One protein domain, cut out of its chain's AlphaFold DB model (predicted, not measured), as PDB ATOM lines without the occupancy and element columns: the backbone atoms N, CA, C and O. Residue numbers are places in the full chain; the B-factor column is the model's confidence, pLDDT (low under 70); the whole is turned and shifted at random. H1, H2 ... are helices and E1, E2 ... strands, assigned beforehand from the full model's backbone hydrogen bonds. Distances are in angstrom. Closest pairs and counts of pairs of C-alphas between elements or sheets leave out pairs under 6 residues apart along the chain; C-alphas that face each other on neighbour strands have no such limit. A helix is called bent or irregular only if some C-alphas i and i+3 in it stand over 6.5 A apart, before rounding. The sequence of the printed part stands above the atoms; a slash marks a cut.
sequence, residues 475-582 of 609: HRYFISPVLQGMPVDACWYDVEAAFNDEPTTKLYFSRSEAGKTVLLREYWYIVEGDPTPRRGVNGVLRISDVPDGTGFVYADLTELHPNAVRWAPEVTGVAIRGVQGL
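This is residues 475 to 582 of the 609 residues of an uncharacterized protein of Armatimonadetes bacterium (UniProt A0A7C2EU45). A long, sharply bent hairpin, E3 and E4, arches over a small sheet of E1, E2 and E5, with E6 and E7 beside E3; together the strands make a rough, incompletely closed barrel, and the short helix H1 lies near E6. The 108 printed residues run E1, H1, E2, E3, E4, E5, E6, E7, mostly strand, with under half in named elements. The order E1, E2, E5 and the branched sheet round E3 are antiparallel. The whole is compact, radius of gyration of the C-alphas 12.6 A, spanning 35 by 25 by 23 A.

Residues 478 to 479 pair, parallel, with residues 490 to 491 of E1, residues 490 to 492. H1, residues 495 to 499, only grazes the branched sheet; its Ala 498 and Trp 567 of E6, residues 564 to 567, have the closest C-alphas, 5.7 A apart. In H1 every O i to N i+4 pair is within hydrogen-bond range. E2, residues 506 to 509, is antiparallel to E1, with N 492 and O 508 at 2.9 A, and to E5, residues 553 to 556, with N 509 and O 553 at 2.8 A. E3, residues 517 to 527, has E4, residues 530 to 542, on one side, with N 518 and O 541 at 2.9 A. On the other side are E6, with N 526 and O 566 at 2.9 A, and E7, residues 576 to 581, with N 519 and O 580 at 2.7 A.

E1 begins at C-alpha 490, (-12.736, -32.658, 2.053). E3, 23.5 A long, bends by 86 degrees at residue 522; E4, 26.1 A, bends by 87 degrees at residue 538. E7, 14.1 A, ends at C-alpha 581, (-11.354, -25.614, 10.229).

The farthest C-alphas, of Ser 512 and Gly 529, are 35.9 A apart. The printed part has no cut, no link is long, and no printed residue is under 70 in pLDDT.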
ATOM      1  N   HIS A 475      -8.157 -24.853   6.323       92.56
ATOM      2  CA  HIS A 475      -8.849 -23.575   6.441       92.56
ATOM      3  C   HIS A 475     -10.272 -23.674   5.882       92.56
ATOM      4  O   HIS A 475     -11.178 -23.112   6.480       92.56
ATOM      5  N   ARG A 476     -10.491 -24.439   4.811       92.50
ATOM      6  CA  ARG A 476     -11.815 -24.728   4.264       92.50
ATOM      7  C   ARG A 476     -11.895 -26.199   3.872       92.50
ATOM      8  O   ARG A 476     -10.899 -26.749   3.415       92.50
ATOM      9  N   TYR A 477     -13.083 -26.783   4.011       94.00
ATOM     10  CA  TYR A 477     -13.403 -28.094   3.454       94.00
ATOM     11  C   TYR A 477     -14.448 -27.959   2.346       94.00
ATOM     12  O   TYR A 477     -15.381 -27.149   2.454       94.00
ATOM     13  N   PHE A 478     -14.295 -28.733   1.275       91.44
ATOM     14  CA  PHE A 478     -15.345 -28.925   0.275       91.44
ATOM     15  C   PHE A 478     -16.133 -30.210   0.557       91.44
ATOM     16  O   PHE A 478     -15.678 -31.080   1.302       91.44
ATOM     17  N   ILE A 479     -17.341 -30.304  -0.003       91.94
ATOM     18  CA  ILE A 479     -18.173 -31.503   0.127       91.94
ATOM     19  C   ILE A 479     -17.766 -32.475  -0.974       91.94
ATOM     20  O   ILE A 479     -17.935 -32.190  -2.158       91.94
ATOM     21  N   SER A 480     -17.208 -33.605  -0.570       91.44
ATOM     22  CA  SER A 480     -16.874 -34.709  -1.449       91.44
ATOM     23  C   SER A 480     -18.151 -35.394  -1.947       91.44
ATOM     24  O   SER A 480     -19.079 -35.561  -1.155       91.44
ATOM     25  N   PRO A 481     -18.224 -35.827  -3.218       88.31
ATOM     26  CA  PRO A 481     -19.331 -36.646  -3.708       88.31
ATOM     27  C   PRO A 481     -19.239 -38.102  -3.228       88.31
ATOM     28  O   PRO A 481     -20.257 -38.778  -3.141       88.31
ATOM     29  N   VAL A 482     -18.035 -38.575  -2.890       88.50
ATOM     30  CA  VAL A 482     -17.763 -39.970  -2.514       88.50
ATOM     31  C   VAL A 482     -16.986 -40.011  -1.197       88.50
ATOM     32  O   VAL A 482     -16.169 -39.130  -0.921       88.50
ATOM     33  N   LEU A 483     -17.259 -41.022  -0.369       88.38
ATOM     34  CA  LEU A 483     -16.588 -41.213   0.918       88.38
ATOM     35  C   LEU A 483     -15.137 -41.710   0.749       88.38
ATOM     36  O   LEU A 483     -14.246 -41.281   1.480       88.38
ATOM     37  N   GLN A 484     -14.888 -42.603  -0.209       88.06
ATOM     38  CA  GLN A 484     -13.555 -43.155  -0.462       88.06
ATOM     39  C   GLN A 484     -12.642 -42.149  -1.178       88.06
ATOM     40  O   GLN A 484     -13.097 -41.354  -2.000       88.06
ATOM     41  N   GLY A 485     -11.359 -42.146  -0.804       83.50
ATOM     42  CA  GLY A 485     -10.345 -41.262  -1.397       83.50
ATOM     43  C   GLY A 485     -10.405 -39.801  -0.967       83.50
ATOM     44  O   GLY A 485      -9.708 -38.962  -1.538       83.50
ATOM     45  N   MET A 486     -11.226 -39.459   0.032       90.12
ATOM     46  CA  MET A 486     -11.366 -38.072   0.481       90.12
ATOM     47  C   MET A 486     -10.007 -37.426   0.812       90.12
ATOM     48  O   MET A 486      -9.275 -37.948   1.664       90.12
ATOM     49  N   PRO A 487      -9.682 -36.263   0.213       90.00
ATOM     50  CA  PRO A 487      -8.484 -35.522   0.576       90.00
ATOM     51  C   PRO A 487      -8.585 -34.889   1.970       90.00
ATOM     52  O   PRO A 487      -9.629 -34.892   2.624       90.00
ATOM     53  N   VAL A 488      -7.468 -34.325   2.435       91.00
ATOM     54  CA  VAL A 488      -7.338 -33.715   3.776       91.00
ATOM     55  C   VAL A 488      -8.244 -32.494   3.986       91.00
ATOM     56  O   VAL A 488      -8.556 -32.139   5.117       91.00
ATOM     57  N   ASP A 489      -8.676 -31.851   2.905       91.94
ATOM     58  CA  ASP A 489      -9.551 -30.680   2.877       91.94
ATOM     59  C   ASP A 489     -10.936 -30.989   2.279       91.94
ATOM     60  O   ASP A 489     -11.620 -30.105   1.761       91.94
ATOM     61  N   ALA A 490     -11.381 -32.241   2.388       93.62
ATOM     62  CA  ALA A 490     -12.736 -32.658   2.053       93.62
ATOM     63  C   ALA A 490     -13.501 -33.188   3.268       93.62
ATOM     64  O   ALA A 490     -12.931 -33.628   4.267       93.62
ATOM     65  N   CYS A 491     -14.821 -33.157   3.148       94.94
ATOM     66  CA  CYS A 491     -15.745 -33.819   4.056       94.94
ATOM     67  C   CYS A 491     -16.904 -34.422   3.267       94.94
ATOM     68  O   CYS A 491     -17.217 -33.956   2.174       94.94
ATOM     69  N   TRP A 492     -17.543 -35.451   3.804       94.75
ATOM     70  CA  TRP A 492     -18.631 -36.162   3.136       94.75
ATOM     71  C   TRP A 492     -19.771 -36.408   4.111       94.75
ATOM     72  O   TRP A 492     -19.552 -36.674   5.288       94.75
ATOM     73  N   TYR A 493     -20.997 -36.339   3.626       94.38
ATOM     74  CA  TYR A 493     -22.158 -36.853   4.337       94.38
ATOM     75  C   TYR A 493     -22.978 -37.662   3.345       94.38
ATOM     76  O   TYR A 493     -22.907 -37.419   2.138       94.38
ATOM     77  N   ASP A 494     -23.754 -38.605   3.864       92.75
ATOM     78  CA  ASP A 494     -24.574 -39.463   3.027       92.75
ATOM     79  C   ASP A 494     -25.764 -38.676   2.469       92.75
ATOM     80  O   ASP A 494     -26.811 -38.534   3.107       92.75
ATOM     81  N   VAL A 495     -25.550 -38.073   1.300       90.69
ATOM     82  CA  VAL A 495     -26.550 -37.254   0.618       90.69
ATOM     83  C   VAL A 495     -27.699 -38.112   0.092       90.69
ATOM     84  O   VAL A 495     -28.838 -37.650   0.096       90.69
ATOM     85  N   GLU A 496     -27.427 -39.354  -0.314       90.12
ATOM     86  CA  GLU A 496     -28.441 -40.281  -0.821       90.12
ATOM     87  C   GLU A 496     -29.365 -40.729   0.308       90.12
ATOM     88  O   GLU A 496     -30.580 -40.566   0.195       90.12
ATOM     89  N   ALA A 497     -28.800 -41.168   1.436       91.25
ATOM     90  CA  ALA A 497     -29.562 -41.462   2.647       91.25
ATOM     91  C   ALA A 497     -30.386 -40.245   3.095       91.25
ATOM     92  O   ALA A 497     -31.567 -40.372   3.414       91.25
ATOM     93  N   ALA A 498     -29.801 -39.041   3.045       89.81
ATOM     94  CA  ALA A 498     -30.498 -37.814   3.422       89.81
ATOM     95  C   ALA A 498     -31.712 -37.516   2.523       89.81
ATOM     96  O   ALA A 498     -32.733 -37.050   3.029       89.81
ATOM     97  N   PHE A 499     -31.621 -37.787   1.216       89.75
ATOM     98  CA  PHE A 499     -32.743 -37.648   0.279       89.75
ATOM     99  C   PHE A 499     -33.787 -38.763   0.419       89.75
ATOM    100  O   PHE A 499     -34.963 -38.512   0.161       89.75
ATOM    101  N   ASN A 500     -33.379 -39.959   0.842       90.12
ATOM    102  CA  ASN A 500     -34.254 -41.119   1.036       90.12
ATOM    103  C   ASN A 500     -34.916 -41.165   2.427       90.12
ATOM    104  O   ASN A 500     -35.475 -42.191   2.807       90.12
ATOM    105  N   ASP A 501     -34.862 -40.065   3.186       86.81
ATOM    106  CA  ASP A 501     -35.372 -39.962   4.559       86.81
ATOM    107  C   ASP A 501     -34.750 -40.972   5.546       86.81
ATOM    108  O   ASP A 501     -35.322 -41.279   6.595       86.81
ATOM    109  N   GLU A 502     -33.544 -41.456   5.251       91.06
ATOM    110  CA  GLU A 502     -32.797 -42.349   6.129       91.06
ATOM    111  C   GLU A 502     -32.031 -41.547   7.205       91.06
ATOM    112  O   GLU A 502     -31.587 -40.419   6.954       91.06
ATOM    113  N   PRO A 503     -31.856 -42.087   8.428       90.69
ATOM    114  CA  PRO A 503     -31.110 -41.405   9.483       90.69
ATOM    115  C   PRO A 503     -29.642 -41.163   9.098       90.69
ATOM    116  O   PRO A 503     -28.873 -42.102   8.911       90.69
ATOM    117  N   THR A 504     -29.235 -39.893   9.033       93.75
ATOM    118  CA  THR A 504     -27.862 -39.494   8.684       93.75
ATOM    119  C   THR A 504     -27.477 -38.179   9.362       93.75
ATOM    120  O   THR A 504     -27.776 -37.082   8.892       93.75
ATOM    121  N   THR A 505     -26.832 -38.276  10.523       94.56
ATOM    122  CA  THR A 505     -26.417 -37.114  11.336       94.56
ATOM    123  C   THR A 505     -24.920 -36.835  11.262       94.56
ATOM    124  O   THR A 505     -24.450 -35.807  11.749       94.56
ATOM    125  N   LYS A 506     -24.152 -37.740  10.656       95.62
ATOM    126  CA  LYS A 506     -22.692 -37.695  10.655       95.62
ATOM    127  C   LYS A 506     -22.155 -36.930   9.454       95.62
ATOM    128  O   LYS A 506     -22.643 -37.074   8.336       95.62
ATOM    129  N   LEU A 507     -21.124 -36.134   9.705       96.31
ATOM    130  CA  LEU A 507     -20.265 -35.527   8.698       96.31
ATOM    131  C   LEU A 507     -18.883 -36.171   8.805       96.31
ATOM    132  O   LEU A 507     -18.200 -36.006   9.814       96.31
ATOM    133  N   TYR A 508     -18.487 -36.913   7.783       96.81
ATOM    134  CA  TYR A 508     -17.259 -37.692   7.728       96.81
ATOM    135  C   TYR A 508     -16.071 -36.879   7.214       96.81
ATOM    136  O   TYR A 508     -16.201 -36.036   6.325       96.81
ATOM    137  N   PHE A 509     -14.898 -37.187   7.758       96.31
ATOM    138  CA  PHE A 509     -13.603 -36.622   7.400       96.31
ATOM    139  C   PHE A 509     -12.553 -37.735   7.314       96.31
ATOM    140  O   PHE A 509     -12.698 -38.818   7.891       96.31
ATOM    141  N   SER A 510     -11.455 -37.455   6.613       94.06
ATOM    142  CA  SER A 510     -10.304 -38.359   6.572       94.06
ATOM    143  C   SER A 510      -9.672 -38.525   7.964       94.06
ATOM    144  O   SER A 510      -9.745 -37.632   8.812       94.06
ATOM    145  N   ARG A 511      -9.025 -39.670   8.222       93.12
ATOM    146  CA  ARG A 511      -8.422 -39.990   9.536       93.12
ATOM    147  C   ARG A 511      -7.398 -38.951   9.998       93.12
ATOM    148  O   ARG A 511      -7.203 -38.788  11.201       93.12
ATOM    149  N   SER A 512      -6.787 -38.231   9.060       92.25
ATOM    150  CA  SER A 512      -5.882 -37.108   9.321       92.25
ATOM    151  C   SER A 512      -6.511 -35.918  10.053       92.25
ATOM    152  O   SER A 512      -5.802 -35.095  10.642       92.25
ATOM    153  N   GLU A 513      -7.841 -35.837  10.067       94.19
ATOM    154  CA  GLU A 513      -8.603 -34.773  10.716       94.19
ATOM    155  C   GLU A 513      -9.093 -35.146  12.126       94.19
ATOM    156  O   GLU A 513      -9.777 -34.351  12.772       94.19
ATOM    157  N   ALA A 514      -8.713 -36.324  12.634       93.44
ATOM    158  CA  ALA A 514      -9.125 -36.813  13.949       93.44
ATOM    159  C   ALA A 514      -8.845 -35.796  15.070       93.44
ATOM    160  O   ALA A 514      -7.757 -35.217  15.164       93.44
ATOM    161  N   GLY A 515      -9.840 -35.576  15.930       91.62
ATOM    162  CA  GLY A 515      -9.739 -34.696  17.094       91.62
ATOM    163  C   GLY A 515      -9.665 -33.196  16.794       91.62
ATOM    164  O   GLY A 515      -9.487 -32.404  17.727       91.62
ATOM    165  N   LYS A 516      -9.767 -32.772  15.530       93.75
ATOM    166  CA  LYS A 516      -9.794 -31.356  15.134       93.75
ATOM    167  C   LYS A 516     -11.192 -30.752  15.306       93.75
ATOM    168  O   LYS A 516     -12.172 -31.455  15.531       93.75
ATOM    169  N   THR A 517     -11.292 -29.428  15.225       94.81
ATOM    170  CA  THR A 517     -12.558 -28.693  15.390       94.81
ATOM    171  C   THR A 517     -12.903 -27.942  14.116       94.81
ATOM    172  O   THR A 517     -12.039 -27.272  13.541       94.81
ATOM    173  N   VAL A 518     -14.170 -28.009  13.710       95.56
ATOM    174  CA  VAL A 518     -14.704 -27.357  12.509       95.56
ATOM    175  C   VAL A 518     -15.904 -26.471  12.838       95.56
ATOM    176  O   VAL A 518     -16.619 -26.684  13.814       95.56
ATOM    177  N   LEU A 519     -16.115 -25.461  12.002       95.19
ATOM    178  CA  LEU A 519     -17.257 -24.562  11.989       95.19
ATOM    179  C   LEU A 519     -18.096 -24.842  10.747       95.19
ATOM    180  O   LEU A 519     -17.591 -24.800   9.627       95.19
ATOM    181  N   LEU A 520     -19.390 -25.044  10.946       95.38
ATOM    182  CA  LEU A 520     -20.402 -25.075   9.903       95.38
ATOM    183  C   LEU A 520     -21.043 -23.690   9.820       95.38
ATOM    184  O   LEU A 520     -21.786 -23.290  10.722       95.38
ATOM    185  N   ARG A 521     -20.762 -22.935   8.751       94.25
ATOM    186  CA  ARG A 521     -21.313 -21.581   8.589       94.25
ATOM    187  C   ARG A 521     -22.834 -21.608   8.460       94.25
ATOM    188  O   ARG A 521     -23.517 -20.862   9.157       94.25
ATOM    189  N   GLU A 522     -23.354 -22.471   7.593       95.19
ATOM    190  CA  GLU A 522     -24.789 -22.701   7.406       95.19
ATOM    191  C   GLU A 522     -25.050 -24.190   7.185       95.19
ATOM    192  O   GLU A 522     -24.310 -24.841   6.445       95.19
ATOM    193  N   TYR A 523     -26.100 -24.725   7.801       96.06
ATOM    194  CA  TYR A 523     -26.506 -26.114   7.615       96.06
ATOM    195  C   TYR A 523     -28.018 -26.288   7.785       96.06
ATOM    196  O   TYR A 523     -28.673 -25.494   8.464       96.06
ATOM    197  N   TRP A 524     -28.566 -27.329   7.163       95.94
ATOM    198  CA  TRP A 524     -29.982 -27.681   7.188       95.94
ATOM    199  C   TRP A 524     -30.173 -29.114   7.675       95.94
ATOM    200  O   TRP A 524     -29.424 -30.010   7.287       95.94
ATOM    201  N   TYR A 525     -31.169 -29.322   8.531       95.75
ATOM    202  CA  TYR A 525     -31.409 -30.606   9.186       95.75
ATOM    203  C   TYR A 525     -32.879 -30.814   9.545       95.75
ATOM    204  O   TYR A 525     -33.644 -29.857   9.648       95.75
ATOM    205  N   ILE A 526     -33.250 -32.069   9.777       94.88
ATOM    206  CA  ILE A 526     -34.568 -32.489  10.261       94.88
ATOM    207  C   ILE A 526     -34.435 -33.056  11.670       94.88
ATOM    208  O   ILE A 526     -33.427 -33.685  12.007       94.88
ATOM    209  N   VAL A 527     -35.454 -32.824  12.496       94.38
ATOM    210  CA  VAL A 527     -35.536 -33.373  13.852       94.38
ATOM    211  C   VAL A 527     -36.637 -34.417  13.966       94.38
ATOM    212  O   VAL A 527     -37.568 -34.468  13.164       94.38
ATOM    213  N   GLU A 528     -36.544 -35.243  14.997       91.00
ATOM    214  CA  GLU A 528     -37.531 -36.275  15.280       91.00
ATOM    215  C   GLU A 528     -38.936 -35.678  15.466       91.00
ATOM    216  O   GLU A 528     -39.130 -34.698  16.191       91.00
ATOM    217  N   GLY A 529     -39.926 -36.275  14.797       88.62
ATOM    218  CA  GLY A 529     -41.335 -35.887  14.900       88.62
ATOM    219  C   GLY A 529     -41.732 -34.601  14.163       88.62
ATOM    220  O   GLY A 529     -42.910 -34.248  14.186       88.62
ATOM    221  N   ASP A 530     -40.800 -33.915  13.496       89.88
ATOM    222  CA  ASP A 530     -41.061 -32.683  12.747       89.88
ATOM    223  C   ASP A 530     -40.336 -32.719  11.389       89.88
ATOM    224  O   ASP A 530     -39.125 -32.495  11.339       89.88
ATOM    225  N   PRO A 531     -41.054 -32.974  10.278       86.00
ATOM    226  CA  PRO A 531     -40.459 -33.095   8.949       86.00
ATOM    227  C   PRO A 531     -40.072 -31.741   8.338       86.00
ATOM    228  O   PRO A 531     -39.687 -31.683   7.174       86.00
ATOM    229  N   THR A 532     -40.216 -30.628   9.065       91.31
ATOM    230  CA  THR A 532     -39.836 -29.317   8.538       91.31
ATOM    231  C   THR A 532     -38.314 -29.118   8.607       91.31
ATOM    232  O   THR A 532     -37.723 -29.226   9.686       91.31
ATOM    233  N   PRO A 533     -37.642 -28.790   7.482       92.62
ATOM    234  CA  PRO A 533     -36.215 -28.499   7.500       92.62
ATOM    235  C   PRO A 533     -35.904 -27.278   8.368       92.62
ATOM    236  O   PRO A 533     -36.399 -26.170   8.136       92.62
ATOM    237  N   ARG A 534     -35.029 -27.464   9.351       94.50
ATOM    238  CA  ARG A 534     -34.496 -26.409  10.214       94.50
ATOM    239  C   ARG A 534     -33.165 -25.922   9.676       94.50
ATOM    240  O   ARG A 534     -32.402 -26.682   9.086       94.50
ATOM    241  N   ARG A 535     -32.870 -24.641   9.902       95.25
ATOM    242  CA  ARG A 535     -31.593 -24.020   9.535       95.25
ATOM    243  C   ARG A 535     -30.785 -23.723  10.789       95.25
ATOM    244  O   ARG A 535     -31.255 -23.003  11.666       95.25
ATOM    245  N   GLY A 536     -29.558 -24.217  10.826       93.44
ATOM    246  CA  GLY A 536     -28.544 -23.816  11.788       93.44
ATOM    247  C   GLY A 536     -27.491 -22.909  11.152       93.44
ATOM    248  O   GLY A 536     -27.245 -22.945   9.943       93.44
ATOM    249  N   VAL A 537     -26.873 -22.067  11.977       94.44
ATOM    250  CA  VAL A 537     -25.775 -21.176  11.581       94.44
ATOM    251  C   VAL A 537     -24.671 -21.218  12.628       94.44
ATOM    252  O   VAL A 537     -24.959 -21.354  13.816       94.44
ATOM    253  N   ASN A 538     -23.421 -21.087  12.187       93.56
ATOM    254  CA  ASN A 538     -22.227 -21.059  13.039       93.56
ATOM    255  C   ASN A 538     -22.147 -22.225  14.049       93.56
ATOM    256  O   ASN A 538     -21.840 -22.021  15.223       93.56
ATOM    257  N   GLY A 539     -22.440 -23.446  13.597       93.50
ATOM    258  CA  GLY A 539     -22.341 -24.647  14.428       93.50
ATOM    259  C   GLY A 539     -20.889 -25.084  14.573       93.50
ATOM    260  O   GLY A 539     -20.221 -25.283  13.565       93.50
ATOM    261  N   VAL A 540     -20.391 -25.230  15.798       95.50
ATOM    262  CA  VAL A 540     -19.025 -25.710  16.055       95.50
ATOM    263  C   VAL A 540     -19.088 -27.166  16.485       95.50
ATOM    264  O   VAL A 540     -19.787 -27.483  17.442       95.50
ATOM    265  N   LEU A 541     -18.350 -28.028  15.794       95.12
ATOM    266  CA  LEU A 541     -18.303 -29.461  16.067       95.12
ATOM    267  C   LEU A 541     -16.862 -29.927  16.249       95.12
ATOM    268  O   LEU A 541     -15.941 -29.428  15.587       95.12
ATOM    269  N   ARG A 542     -16.665 -30.909  17.131       94.44
ATOM    270  CA  ARG A 542     -15.391 -31.618  17.258       94.44
ATOM    271  C   ARG A 542     -15.457 -32.900  16.432       94.44
ATOM    272  O   ARG A 542     -16.423 -33.643  16.498       94.44
ATOM    273  N   ILE A 543     -14.415 -33.150  15.652       95.62
ATOM    274  CA  ILE A 543     -14.250 -34.401  14.918       95.62
ATOM    275  C   ILE A 543     -13.812 -35.478  15.911       95.62
ATOM    276  O   ILE A 543     -12.951 -35.229  16.762       95.62
ATOM    277  N   SER A 544     -14.385 -36.673  15.791       95.38
ATOM    278  CA  SER A 544     -14.064 -37.821  16.629       95.38
ATOM    279  C   SER A 544     -12.560 -38.127  16.617       95.38
ATOM    280  O   SER A 544     -11.874 -37.985  15.603       95.38
ATOM    281  N   ASP A 545     -12.023 -38.546  17.764       91.12
ATOM    282  CA  ASP A 545     -10.613 -38.955  17.863       91.12
ATOM    283  C   ASP A 545     -10.390 -40.351  17.239       91.12
ATOM    284  O   ASP A 545      -9.283 -40.694  16.826       91.12
ATOM    285  N   VAL A 546     -11.451 -41.163  17.162       91.25
ATOM    286  CA  VAL A 546     -11.423 -42.556  16.699       91.25
ATOM    287  C   VAL A 546     -12.380 -42.720  15.513       91.25
ATOM    288  O   VAL A 546     -13.482 -42.155  15.550       91.25
ATOM    289  N   PRO A 547     -11.986 -43.460  14.460       92.31
ATOM    290  CA  PRO A 547     -12.877 -43.756  13.347       92.31
ATOM    291  C   PRO A 547     -14.021 -44.692  13.759       92.31
ATOM    292  O   PRO A 547     -13.880 -45.473  14.701       92.31
ATOM    293  N   ASP A 548     -15.147 -44.635  13.046       91.38
ATOM    294  CA  ASP A 548     -16.222 -45.624  13.202       91.38
ATOM    295  C   ASP A 548     -16.008 -46.860  12.306       91.38
ATOM    296  O   ASP A 548     -14.919 -47.086  11.773       91.38
ATOM    297  N   GLY A 549     -17.045 -47.693  12.153       87.81
ATOM    298  CA  GLY A 549     -16.994 -48.905  11.328       87.81
ATOM    299  C   GLY A 549     -16.681 -48.661   9.845       87.81
ATOM    300  O   GLY A 549     -16.307 -49.605   9.156       87.81
ATOM    301  N   THR A 550     -16.786 -47.419   9.359       86.75
ATOM    302  CA  THR A 550     -16.400 -47.041   7.990       86.75
ATOM    303  C   THR A 550     -14.890 -46.831   7.832       86.75
ATOM    304  O   THR A 550     -14.394 -46.760   6.711       86.75
ATOM    305  N   GLY A 551     -14.145 -46.716   8.937       89.75
ATOM    306  CA  GLY A 551     -12.728 -46.349   8.930       89.75
ATOM    307  C   GLY A 551     -12.467 -44.838   8.874       89.75
ATOM    308  O   GLY A 551     -11.309 -44.427   8.966       89.75
ATOM    309  N   PHE A 552     -13.513 -44.009   8.795       93.94
ATOM    310  CA  PHE A 552     -13.431 -42.548   8.801       93.94
ATOM    311  C   PHE A 552     -13.779 -41.965  10.169       93.94
ATOM    312  O   PHE A 552     -14.500 -42.568  10.966       93.94
ATOM    313  N   VAL A 553     -13.256 -40.772  10.441       95.81
ATOM    314  CA  VAL A 553     -13.649 -39.980  11.612       95.81
ATOM    315  C   VAL A 553     -14.828 -39.092  11.242       95.81
ATOM    316  O   VAL A 553     -15.034 -38.783  10.070       95.81
ATOM    317  N   TYR A 554     -15.628 -38.700  12.224       96.50
ATOM    318  CA  TYR A 554     -16.873 -37.987  11.965       96.50
ATOM    319  C   TYR A 554     -17.126 -36.904  13.002       96.50
ATOM    320  O   TYR A 554     -16.615 -36.957  14.117       96.50
ATOM    321  N   ALA A 555     -17.931 -35.923  12.622       96.44
ATOM    322  CA  ALA A 555     -18.555 -34.977  13.527       96.44
ATOM    323  C   ALA A 555     -20.068 -35.222  13.496       96.44
ATOM    324  O   ALA A 555     -20.643 -35.342  12.412       96.44
ATOM    325  N   ASP A 556     -20.706 -35.338  14.658       95.44
ATOM    326  CA  ASP A 556     -22.120 -35.702  14.742       95.44
ATOM    327  C   ASP A 556     -22.992 -34.468  14.997       95.44
ATOM    328  O   ASP A 556     -22.792 -33.723  15.956       95.44
ATOM    329  N   LEU A 557     -23.991 -34.252  14.142       95.00
ATOM    330  CA  LEU A 557     -24.956 -33.166  14.287       95.00
ATOM    331  C   LEU A 557     -25.711 -33.223  15.624       95.00
ATOM    332  O   LEU A 557     -26.124 -32.178  16.138       95.00
ATOM    333  N   THR A 558     -25.869 -34.416  16.201       94.56
ATOM    334  CA  THR A 558     -26.546 -34.609  17.490       94.56
ATOM    335  C   THR A 558     -25.832 -33.924  18.658       94.56
ATOM    336  O   THR A 558     -26.482 -33.594  19.649       94.56
ATOM    337  N   GLU A 559     -24.541 -33.594  18.522       93.81
ATOM    338  CA  GLU A 559     -23.805 -32.781  19.502       93.81
ATOM    339  C   GLU A 559     -24.358 -31.352  19.613       93.81
ATOM    340  O   GLU A 559     -24.352 -30.761  20.692       93.81
ATOM    341  N   LEU A 560     -24.851 -30.792  18.502       93.50
ATOM    342  CA  LEU A 560     -25.482 -29.468  18.471       93.50
ATOM    343  C   LEU A 560     -26.993 -29.554  18.674       93.50
ATOM    344  O   LEU A 560     -27.582 -28.688  19.321       93.50
ATOM    345  N   HIS A 561     -27.619 -30.582  18.103       94.62
ATOM    346  CA  HIS A 561     -29.065 -30.766  18.093       94.62
ATOM    347  C   HIS A 561     -29.402 -32.204  18.486       94.62
ATOM    348  O   HIS A 561     -29.547 -33.041  17.600       94.62
ATOM    349  N   PRO A 562     -29.593 -32.504  19.784       93.69
ATOM    350  CA  PRO A 562     -29.784 -33.877  20.267       93.69
ATOM    351  C   PRO A 562     -30.934 -34.652  19.612       93.69
ATOM    352  O   PRO A 562     -30.894 -35.874  19.561       93.69
ATOM    353  N   ASN A 563     -31.938 -33.944  19.087       94.25
ATOM    354  CA  ASN A 563     -33.104 -34.539  18.429       94.25
ATOM    355  C   ASN A 563     -32.977 -34.567  16.893       94.25
ATOM    356  O   ASN A 563     -33.974 -34.797  16.212       94.25
ATOM    357  N   ALA A 564     -31.815 -34.233  16.325       93.88
ATOM    358  CA  ALA A 564     -31.600 -34.290  14.882       93.88
ATOM    359  C   ALA A 564     -31.574 -35.744  14.393       93.88
ATOM    360  O   ALA A 564     -30.946 -36.598  15.010       93.88
ATOM    361  N   VAL A 565     -32.240 -35.999  13.267       94.38
ATOM    362  CA  VAL A 565     -32.349 -37.339  12.663       94.38
ATOM    363  C   VAL A 565     -31.574 -37.417  11.355       94.38
ATOM    364  O   VAL A 565     -30.906 -38.416  11.095       94.38
ATOM    365  N   ARG A 566     -31.634 -36.365  10.529       94.62
ATOM    366  CA  ARG A 566     -30.910 -36.324   9.256       94.62
ATOM    367  C   ARG A 566     -30.522 -34.920   8.805       94.62
ATOM    368  O   ARG A 566     -31.152 -33.932   9.189       94.62
ATOM    369  N   TRP A 567     -29.522 -34.848   7.935       95.44
ATOM    370  CA  TRP A 567     -29.244 -33.687   7.087       95.44
ATOM    371  C   TRP A 567     -30.387 -33.427   6.088       95.44
ATOM    372  O   TRP A 567     -31.075 -34.359   5.678       95.44
ATOM    373  N   ALA A 568     -30.584 -32.164   5.685       93.94
ATOM    374  CA  ALA A 568     -31.671 -31.752   4.784       93.94
ATOM    375  C   ALA A 568     -31.162 -31.054   3.498       93.94
ATOM    376  O   ALA A 568     -31.182 -29.817   3.411       93.94
ATOM    377  N   PRO A 569     -30.655 -31.804   2.496       92.31
ATOM    378  CA  PRO A 569     -30.154 -31.237   1.241       92.31
ATOM    379  C   PRO A 569     -31.253 -30.664   0.331       92.31
ATOM    380  O   PRO A 569     -30.960 -29.794  -0.493       92.31
ATOM    381  N   GLU A 570     -32.512 -31.071   0.501       89.50
ATOM    382  CA  GLU A 570     -33.666 -30.693  -0.327       89.50
ATOM    383  C   GLU A 570     -33.920 -29.180  -0.409       89.50
ATOM    384  O   GLU A 570     -34.525 -28.699  -1.365       89.50
ATOM    385  N   VAL A 571     -33.420 -28.403   0.558       85.81
ATOM    386  CA  VAL A 571     -33.609 -26.946   0.598       85.81
ATOM    387  C   VAL A 571     -32.718 -26.224  -0.410       85.81
ATOM    388  O   VAL A 571     -33.124 -25.217  -0.989       85.81
ATOM    389  N   THR A 572     -31.474 -26.683  -0.596       84.44
ATOM    390  CA  THR A 572     -30.480 -25.935  -1.386       84.44
ATOM    391  C   THR A 572     -29.659 -26.770  -2.367       84.44
ATOM    392  O   THR A 572     -28.738 -26.239  -2.992       84.44
ATOM    393  N   GLY A 573     -29.970 -28.062  -2.482       85.94
ATOM    394  CA  GLY A 573     -29.182 -29.073  -3.190       85.94
ATOM    395  C   GLY A 573     -28.039 -29.654  -2.350       85.94
ATOM    396  O   GLY A 573     -27.569 -30.746  -2.638       85.94
ATOM    397  N   VAL A 574     -27.603 -28.951  -1.297       88.06
ATOM    398  CA  VAL A 574     -26.576 -29.406  -0.348       88.06
ATOM    399  C   VAL A 574     -26.999 -29.016   1.067       88.06
ATOM    400  O   VAL A 574     -27.428 -27.883   1.298       88.06
ATOM    401  N   ALA A 575     -26.864 -29.928   2.028       91.00
ATOM    402  CA  ALA A 575     -27.296 -29.700   3.405       91.00
ATOM    403  C   ALA A 575     -26.358 -28.792   4.219       91.00
ATOM    404  O   ALA A 575     -26.733 -28.323   5.287       91.00
ATOM    405  N   ILE A 576     -25.131 -28.552   3.753       93.62
ATOM    406  CA  ILE A 576     -24.077 -27.875   4.517       93.62
ATOM    407  C   ILE A 576     -23.334 -26.911   3.591       93.62
ATOM    408  O   ILE A 576     -22.973 -27.255   2.465       93.62
ATOM    409  N   ARG A 577     -23.083 -25.686   4.060       91.62
ATOM    410  CA  ARG A 577     -22.309 -24.671   3.339       91.62
ATOM    411  C   ARG A 577     -21.276 -24.021   4.245       91.62
ATOM    412  O   ARG A 577     -21.586 -23.547   5.333       91.62
ATOM    413  N   GLY A 578     -20.056 -23.901   3.723       90.56
ATOM    414  CA  GLY A 578     -18.960 -23.203   4.393       90.56
ATOM    415  C   GLY A 578     -18.455 -23.952   5.623       90.56
ATOM    416  O   GLY A 578     -18.605 -23.457   6.736       90.56
ATOM    417  N   VAL A 579     -17.864 -25.129   5.405       94.75
ATOM    418  CA  VAL A 579     -17.153 -25.882   6.444       94.75
ATOM    419  C   VAL A 579     -15.743 -25.305   6.582       94.75
ATOM    420  O   VAL A 579     -14.982 -25.276   5.613       94.75
ATOM    421  N   GLN A 580     -15.406 -24.811   7.771       94.56
ATOM    422  CA  GLN A 580     -14.147 -24.120   8.057       94.56
ATOM    423  C   GLN A 580     -13.424 -24.789   9.229       94.56
ATOM    424  O   GLN A 580     -14.027 -25.009  10.274       94.56
ATOM    425  N   GLY A 581     -12.134 -25.088   9.106       93.81
ATOM    426  CA  GLY A 581     -11.354 -25.614  10.229       93.81
ATOM    427  C   GLY A 581     -10.986 -24.525  11.230       93.81
ATOM    428  O   GLY A 581     -10.437 -23.491  10.844       93.81
ATOM    429  N   LEU A 582     -11.255 -24.769  12.514       92.38
ATOM    430  CA  LEU A 582     -10.984 -23.842  13.617       92.38
ATOM    431  C   LEU A 582      -9.780 -24.238  14.473       92.38
ATOM    432  O   LEU A 582      -9.237 -23.383  15.157       92.38
TER     433      LEU A 582